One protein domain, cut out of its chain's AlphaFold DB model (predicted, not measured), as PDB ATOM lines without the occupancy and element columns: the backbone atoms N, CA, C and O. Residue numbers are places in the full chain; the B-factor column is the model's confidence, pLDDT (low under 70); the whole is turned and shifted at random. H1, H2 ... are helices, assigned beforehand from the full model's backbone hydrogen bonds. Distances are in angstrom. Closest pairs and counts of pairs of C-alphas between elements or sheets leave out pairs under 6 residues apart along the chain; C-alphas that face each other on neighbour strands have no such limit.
ATOM      1  N   LEU A  94     221.967 158.674 384.402       69.25
ATOM      2  CA  LEU A  94     221.623 159.772 383.492       69.25
ATOM      3  C   LEU A  94     220.733 159.315 382.324       69.25
ATOM      4  O   LEU A  94     220.293 160.153 381.539       69.25
ATOM      5  N   GLU A  95     220.493 158.008 382.179       67.25
ATOM      6  CA  GLU A  95     219.554 157.448 381.201       67.25
ATOM      7  C   GLU A  95     218.118 157.356 381.749       67.25
ATOM      8  O   GLU A  95     217.191 157.024 381.005       67.25
ATOM      9  N   LEU A  96     217.910 157.676 383.034       62.09
ATOM     10  CA  LEU A  96     216.586 157.732 383.648       62.09
ATOM     11  C   LEU A  96     215.741 158.896 383.116       62.09
ATOM     12  O   LEU A  96     216.242 159.930 382.673       62.09
ATOM     13  N   ASP A  97     214.419 158.740 383.233       74.44
ATOM     14  CA  ASP A  97     213.475 159.837 383.024       74.44
ATOM     15  C   ASP A  97     213.768 161.012 383.973       74.44
ATOM     16  O   ASP A  97     214.174 160.824 385.125       74.44
ATOM     17  N   VAL A  98     213.520 162.237 383.502       69.31
ATOM     18  CA  VAL A  98     213.818 163.461 384.256       69.31
ATOM     19  C   VAL A  98     213.083 163.500 385.593       69.31
ATOM     20  O   VAL A  98     213.651 163.969 386.577       69.31
ATOM     21  N   ASN A  99     211.870 162.953 385.685       70.31
ATOM     22  CA  ASN A  99     211.142 162.910 386.953       70.31
ATOM     23  C   ASN A  99     211.841 162.018 387.988       70.31
ATOM     24  O   ASN A  99     211.933 162.398 389.155       70.31
ATOM     25  N   ASN A 100     212.421 160.896 387.556       68.81
ATOM     26  CA  ASN A 100     213.208 160.027 388.431       68.81
ATOM     27  C   ASN A 100     214.514 160.720 388.854       68.81
ATOM     28  O   ASN A 100     214.892 160.665 390.022       68.81
ATOM     29  N   MET A 101     215.173 161.445 387.940       75.69
ATOM     30  CA  MET A 101     216.359 162.244 388.282       75.69
ATOM     31  C   MET A 101     216.046 163.335 389.314       75.69
ATOM     32  O   MET A 101     216.839 163.551 390.231       75.69
ATOM     33  N   ARG A 102     214.885 163.998 389.201       80.75
ATOM     34  CA  ARG A 102     214.438 165.016 390.167       80.75
ATOM     35  C   ARG A 102     214.300 164.437 391.568       80.75
ATOM     36  O   ARG A 102     214.747 165.060 392.527       80.75
ATOM     37  N   GLU A 103     213.719 163.247 391.679       75.69
ATOM     38  CA  GLU A 103     213.520 162.583 392.963       75.69
ATOM     39  C   GLU A 103     214.857 162.220 393.633       75.69
ATOM     40  O   GLU A 103     215.071 162.508 394.812       75.69
ATOM     41  N   ILE A 104     215.798 161.672 392.857       75.81
ATOM     42  CA  ILE A 104     217.140 161.312 393.335       75.81
ATOM     43  C   ILE A 104     217.931 162.558 393.750       75.81
ATOM     44  O   ILE A 104     218.620 162.561 394.774       75.81
ATOM     45  N   LEU A 105     217.844 163.635 392.968       82.12
ATOM     46  CA  LEU A 105     218.500 164.894 393.300       82.12
ATOM     47  C   LEU A 105     217.914 165.511 394.565       82.12
ATOM     48  O   LEU A 105     218.690 165.913 395.429       82.12
ATOM     49  N   GLN A 106     216.586 165.534 394.719       82.00
ATOM     50  CA  GLN A 106     215.949 166.090 395.916       82.00
ATOM     51  C   GLN A 106     216.442 165.362 397.168       82.00
ATOM     52  O   GLN A 106     216.893 165.995 398.120       82.00
ATOM     53  N   ALA A 107     216.498 164.032 397.111       72.00
ATOM     54  CA  ALA A 107     217.054 163.209 398.174       72.00
ATOM     55  C   ALA A 107     218.512 163.564 398.519       72.00
ATOM     56  O   ALA A 107     218.877 163.701 399.690       72.00
ATOM     57  N   LYS A 108     219.359 163.759 397.500       76.50
ATOM     58  CA  LYS A 108     220.770 164.135 397.679       76.50
ATOM     59  C   LYS A 108     220.956 165.532 398.276       76.50
ATOM     60  O   LYS A 108     221.949 165.731 398.987       76.50
ATOM     61  N   LEU A 109     220.058 166.475 397.984       80.00
ATOM     62  CA  LEU A 109     220.040 167.810 398.592       80.00
ATOM     63  C   LEU A 109     219.604 167.728 400.060       80.00
ATOM     64  O   LEU A 109     220.311 168.231 400.938       80.00
ATOM     65  N   ASP A 110     218.510 167.015 400.330       76.75
ATOM     66  CA  ASP A 110     217.929 166.862 401.666       76.75
ATOM     67  C   ASP A 110     218.926 166.231 402.649       76.75
ATOM     68  O   ASP A 110     219.118 166.727 403.763       76.75
ATOM     69  N   ILE A 111     219.636 165.179 402.222       66.69
ATOM     70  CA  ILE A 111     220.655 164.494 403.036       66.69
ATOM     71  C   ILE A 111     221.846 165.405 403.356       66.69
ATOM     72  O   ILE A 111     222.401 165.345 404.456       66.69
ATOM     73  N   ARG A 112     222.231 166.281 402.422       71.38
ATOM     74  CA  ARG A 112     223.285 167.285 402.643       71.38
ATOM     75  C   ARG A 112     222.794 168.492 403.451       71.38
ATOM     76  O   ARG A 112     223.608 169.333 403.831       71.38
ATOM     77  N   GLY A 113     221.498 168.560 403.758       71.00
ATOM     78  CA  GLY A 113     220.882 169.666 404.486       71.00
ATOM     79  C   GLY A 113     220.785 170.948 403.662       71.00
ATOM     80  O   GLY A 113     220.791 172.039 404.234       71.00
ATOM     81  N   TRP A 114     220.745 170.826 402.334       79.38
ATOM     82  CA  TRP A 114     220.588 171.949 401.421       79.38
ATOM     83  C   TRP A 114     219.103 172.223 401.183       79.38
ATOM     84  O   TRP A 114     218.376 171.362 400.705       79.38
ATOM     85  N   ASP A 115     218.662 173.431 401.536       83.69
ATOM     86  CA  ASP A 115     217.261 173.863 401.463       83.69
ATOM     87  C   ASP A 115     216.931 174.414 400.066       83.69
ATOM     88  O   ASP A 115     216.622 175.592 399.902       83.69
ATOM     89  N   TYR A 116     217.078 173.565 399.047       86.06
ATOM     90  CA  TYR A 116     216.708 173.864 397.664       86.06
ATOM     91  C   TYR A 116     215.696 172.829 397.160       86.06
ATOM     92  O   TYR A 116     215.731 171.658 397.549       86.06
ATOM     93  N   GLN A 117     214.786 173.264 396.289       86.81
ATOM     94  CA  GLN A 117     213.705 172.435 395.760       86.81
ATOM     95  C   GLN A 117     213.958 172.132 394.287       86.81
ATOM     96  O   GLN A 117     213.816 173.009 393.443       86.81
ATOM     97  N   VAL A 118     214.273 170.883 393.940       85.06
ATOM     98  CA  VAL A 118     214.584 170.485 392.552       85.06
ATOM     99  C   VAL A 118     213.410 170.740 391.601       85.06
ATOM    100  O   VAL A 118     213.616 170.903 390.404       85.06
ATOM    101  N   SER A 119     212.178 170.836 392.109       83.69
ATOM    102  CA  SER A 119     211.006 171.248 391.325       83.69
ATOM    103  C   SER A 119     211.100 172.662 390.738       83.69
ATOM    104  O   SER A 119     210.326 172.985 389.842       83.69
ATOM    105  N   GLU A 120     211.995 173.506 391.252       88.06
ATOM    106  CA  GLU A 120     212.232 174.866 390.749       88.06
ATOM    107  C   GLU A 120     213.139 174.890 389.514       88.06
ATOM    108  O   GLU A 120     213.132 175.878 388.787       88.06
ATOM    109  N   LEU A 121     213.869 173.800 389.261       89.06
ATOM    110  CA  LEU A 121     214.751 173.661 388.106       89.06
ATOM    111  C   LEU A 121     213.974 173.220 386.865       89.06
ATOM    112  O   LEU A 121     213.032 172.426 386.959       89.06
ATOM    113  N   ASP A 122     214.396 173.647 385.683       89.25
ATOM    114  CA  ASP A 122     213.961 173.047 384.426       89.25
ATOM    115  C   ASP A 122     214.654 171.695 384.156       89.25
ATOM    116  O   ASP A 122     215.553 171.260 384.877       89.25
ATOM    117  N   ASP A 123     214.198 170.967 383.138       82.81
ATOM    118  CA  ASP A 123     214.715 169.622 382.845       82.81
ATOM    119  C   ASP A 123     216.202 169.626 382.446       82.81
ATOM    120  O   ASP A 123     216.925 168.658 382.699       82.81
ATOM    121  N   GLN A 124     216.674 170.717 381.837       84.69
ATOM    122  CA  GLN A 124     218.064 170.876 381.433       84.69
ATOM    123  C   GLN A 124     218.956 171.162 382.650       84.69
ATOM    124  O   GLN A 124     220.054 170.611 382.751       84.69
ATOM    125  N   GLU A 125     218.471 171.965 383.593       89.56
ATOM    126  CA  GLU A 125     219.109 172.252 384.878       89.56
ATOM    127  C   GLU A 125     219.173 171.006 385.770       89.56
ATOM    128  O   GLU A 125     220.212 170.733 386.372       89.56
ATOM    129  N   VAL A 126     218.119 170.184 385.785       85.38
ATOM    130  CA  VAL A 126     218.105 168.880 386.471       85.38
ATOM    131  C   VAL A 126     219.179 167.951 385.913       85.38
ATOM    132  O   VAL A 126     219.959 167.390 386.681       85.38
ATOM    133  N   ALA A 127     219.263 167.801 384.589       82.44
ATOM    134  CA  ALA A 127     220.265 166.937 383.965       82.44
ATOM    135  C   ALA A 127     221.699 167.440 384.214       82.44
ATOM    136  O   ALA A 127     222.602 166.650 384.504       82.44
ATOM    137  N   ALA A 128     221.912 168.759 384.146       85.75
ATOM    138  CA  ALA A 128     223.204 169.374 384.439       85.75
ATOM    139  C   ALA A 128     223.614 169.164 385.902       85.75
ATOM    140  O   ALA A 128     224.766 168.818 386.183       85.75
ATOM    141  N   LEU A 129     222.669 169.316 386.834       88.56
ATOM    142  CA  LEU A 129     222.913 169.081 388.248       88.56
ATOM    143  C   LEU A 129     223.204 167.602 388.518       88.56
ATOM    144  O   LEU A 129     224.186 167.295 389.191       88.56
ATOM    145  N   ALA A 130     222.435 166.680 387.934       84.81
ATOM    146  CA  ALA A 130     222.684 165.243 388.046       84.81
ATOM    147  C   ALA A 130     224.101 164.873 387.583       84.81
ATOM    148  O   ALA A 130     224.844 164.181 388.284       84.81
ATOM    149  N   GLN A 131     224.527 165.421 386.445       84.06
ATOM    150  CA  GLN A 131     225.876 165.226 385.931       84.06
ATOM    151  C   GLN A 131     226.953 165.804 386.866       84.06
ATOM    152  O   GLN A 131     228.022 165.207 387.007       84.06
ATOM    153  N   ALA A 132     226.687 166.930 387.531       85.62
ATOM    154  CA  ALA A 132     227.600 167.504 388.515       85.62
ATOM    155  C   ALA A 132     227.726 166.646 389.785       85.62
ATOM    156  O   ALA A 132     228.815 166.567 390.346       85.62
ATOM    157  N   PHE A 133     226.660 165.968 390.219       82.88
ATOM    158  CA  PHE A 133     226.732 165.018 391.335       82.88
ATOM    159  C   PHE A 133     227.544 163.762 390.997       82.88
ATOM    160  O   PHE A 133     228.247 163.269 391.873       82.88
ATOM    161  N   ASN A 134     227.495 163.291 389.748       82.50
ATOM    162  CA  ASN A 134     228.280 162.133 389.298       82.50
ATOM    163  C   ASN A 134     229.755 162.475 389.046       82.50
ATOM    164  O   ASN A 134     230.648 161.686 389.332       82.50
ATOM    165  N   ASN A 135     230.020 163.652 388.473       79.12
ATOM    166  CA  ASN A 135     231.371 164.065 388.083       79.12
ATOM    167  C   ASN A 135     232.095 164.884 389.159       79.12
ATOM    168  O   ASN A 135     233.302 165.121 389.044       79.12
ATOM    169  N   GLY A 136     231.367 165.375 390.162       69.62
ATOM    170  CA  GLY A 136     231.904 166.163 391.261       69.62
ATOM    171  C   GLY A 136     232.814 165.302 392.123       69.62
ATOM    172  O   GLY A 136     232.354 164.540 392.966       69.62
ATOM    173  N   ASN A 137     234.125 165.444 391.935       57.66
ATOM    174  CA  ASN A 137     235.121 164.661 392.667       57.66
ATOM    175  C   ASN A 137     235.254 165.113 394.128       57.66
ATOM    176  O   ASN A 137     235.871 164.423 394.943       57.66
ATOM    177  N   SER A 138     234.715 166.288 394.467       71.50
ATOM    178  CA  SER A 138     234.768 166.845 395.812       71.50
ATOM    179  C   SER A 138     233.443 167.485 396.253       71.50
ATOM    180  O   SER A 138     232.730 168.077 395.439       71.50
ATOM    181  N   PRO A 139     233.127 167.461 397.564       70.25
ATOM    182  CA  PRO A 139     231.934 168.120 398.104       70.25
ATOM    183  C   PRO A 139     231.823 169.611 397.752       70.25
ATOM    184  O   PRO A 139     230.719 170.115 397.572       70.25
ATOM    185  N   ALA A 140     232.957 170.308 397.621       76.19
ATOM    186  CA  ALA A 140     232.997 171.727 397.273       76.19
ATOM    187  C   ALA A 140     232.578 171.997 395.817       76.19
ATOM    188  O   ALA A 140     231.937 173.009 395.544       76.19
ATOM    189  N   GLU A 141     232.914 171.100 394.885       78.62
ATOM    190  CA  GLU A 141     232.483 171.202 393.485       78.62
ATOM    191  C   GLU A 141     230.978 170.961 393.352       78.62
ATOM    192  O   GLU A 141     230.304 171.689 392.625       78.62
ATOM    193  N   ILE A 142     230.437 170.000 394.109       82.50
ATOM    194  CA  ILE A 142     228.993 169.735 394.148       82.50
ATOM    195  C   ILE A 142     228.246 170.936 394.750       82.50
ATOM    196  O   ILE A 142     227.238 171.367 394.198       82.50
ATOM    197  N   GLU A 143     228.751 171.527 395.839       84.06
ATOM    198  CA  GLU A 143     228.140 172.724 396.440       84.06
ATOM    199  C   GLU A 143     228.136 173.912 395.465       84.06
ATOM    200  O   GLU A 143     227.144 174.634 395.361       84.06
ATOM    201  N   ALA A 144     229.231 174.106 394.722       85.62
ATOM    202  CA  ALA A 144     229.313 175.150 393.705       85.62
ATOM    203  C   ALA A 144     228.312 174.921 392.561       85.62
ATOM    204  O   ALA A 144     227.681 175.875 392.110       85.62
ATOM    205  N   ALA A 145     228.136 173.671 392.121       86.69
ATOM    206  CA  ALA A 145     227.158 173.315 391.098       86.69
ATOM    207  C   ALA A 145     225.714 173.541 391.568       86.69
ATOM    208  O   ALA A 145     224.921 174.111 390.826       86.69
ATOM    209  N   VAL A 146     225.390 173.173 392.814       87.88
ATOM    210  CA  VAL A 146     224.071 173.431 393.416       87.88
ATOM    211  C   VAL A 146     223.787 174.928 393.474       87.88
ATOM    212  O   VAL A 146     222.764 175.369 392.963       87.88
ATOM    213  N   LYS A 147     224.711 175.737 394.005       87.69
ATOM    214  CA  LYS A 147     224.541 177.200 394.018       87.69
ATOM    215  C   LYS A 147     224.359 177.767 392.616       87.69
ATOM    216  O   LYS A 147     223.478 178.588 392.401       87.69
ATOM    217  N   SER A 148     225.153 177.303 391.655       87.75
ATOM    218  CA  SER A 148     225.035 177.754 390.269       87.75
ATOM    219  C   SER A 148     223.706 177.382 389.613       87.75
ATOM    220  O   SER A 148     223.348 178.058 388.658       87.75
ATOM    221  N   ALA A 149     223.032 176.318 390.056       87.75
ATOM    222  CA  ALA A 149     221.753 175.883 389.499       87.75
ATOM    223  C   ALA A 149     220.557 176.628 390.113       87.75
ATOM    224  O   ALA A 149     219.581 176.878 389.424       87.75
ATOM    225  N   PHE A 150     220.620 176.983 391.401       88.25
ATOM    226  CA  PHE A 150     219.491 177.598 392.116       88.25
ATOM    227  C   PHE A 150     219.598 179.119 392.295       88.25
ATOM    228  O   PHE A 150     218.612 179.766 392.642       88.25
ATOM    229  N   GLU A 151     220.781 179.707 392.106       84.00
ATOM    230  CA  GLU A 151     221.023 181.148 392.295       84.00
ATOM    231  C   GLU A 151     221.318 181.892 390.977       84.00
ATOM    232  O   GLU A 151     221.743 183.051 391.011       84.00
ATOM    233  N   SER A 152     221.125 181.232 389.828       63.03
ATOM    234  CA  SER A 152     221.335 181.777 388.475       63.03
ATOM    235  C   SER A 152     220.206 182.663 387.957       63.03
ATOM    236  O   SER A 152     219.026 182.363 388.232       63.03
TER     237      SER A 152
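Overview. This is residues 94 to 152 of the 152 residues of an uncharacterized protein of Vannielia litorea (UniProt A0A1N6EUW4). Two helices, H2 and H3, fold back on each other side by side as a helical hairpin, and a third, H1, makes a V with H2, the two starting close together near residues 98 and 123 and spreading toward their far ends. The link at residues 113 to 122 runs back from the end of H1 to the start of H2. The printed part has 59 residues, with three named helices in the order H1, H2, H3 and no named strand; the class is all helix. The whole is compact, with a radius of gyration of the C-alphas of 10.3 A, and its rounded outline spans 27 by 22 by 21 A.

Along the chain. Start at Leu 94 and go on to C-alpha 98 at (213.818, 163.461, 384.256), where H1, residues 98 to 112, begins; it is 21.0 A long from first to last C-alpha. Next find C-alpha 123 at (214.715, 169.622, 382.845), the first of H2, residues 123 to 135, 18.3 A long. H3, residues 139 to 150, is 16.7 A long and ends at C-alpha 150, (219.491, 177.598, 392.116).

Arrangement. Look first at Val 98 and Asp 123, the closest C-alphas of H1 and H2, 6.4 A apart. These helices touch at a steep tilt of 52 degrees and run the same way. H2 and H3 touch as a hairpin, at a shallow tilt of 6 degrees, opposite ways; their closest C-alphas, of Phe 133 and Ile 142, are 5.9 A apart. H1 and H3 are apart. In H1, H2 and H3 every O i to N i+4 pair is within hydrogen-bond range.

Size, cuts and confidence. The C-alphas of Asp 97 and Ala 140 are the two farthest apart, at 26.9 A. The printed part has no cut and ends at Ser 152, the chain's last residue. The link from H1 to H2 is short, and that from H2 to H3 is tight. Mean pLDDT of the printed part is 79.4; look for values under 70 at residues 94 to 96, 98, 100, 111, 136 to 137 and 152.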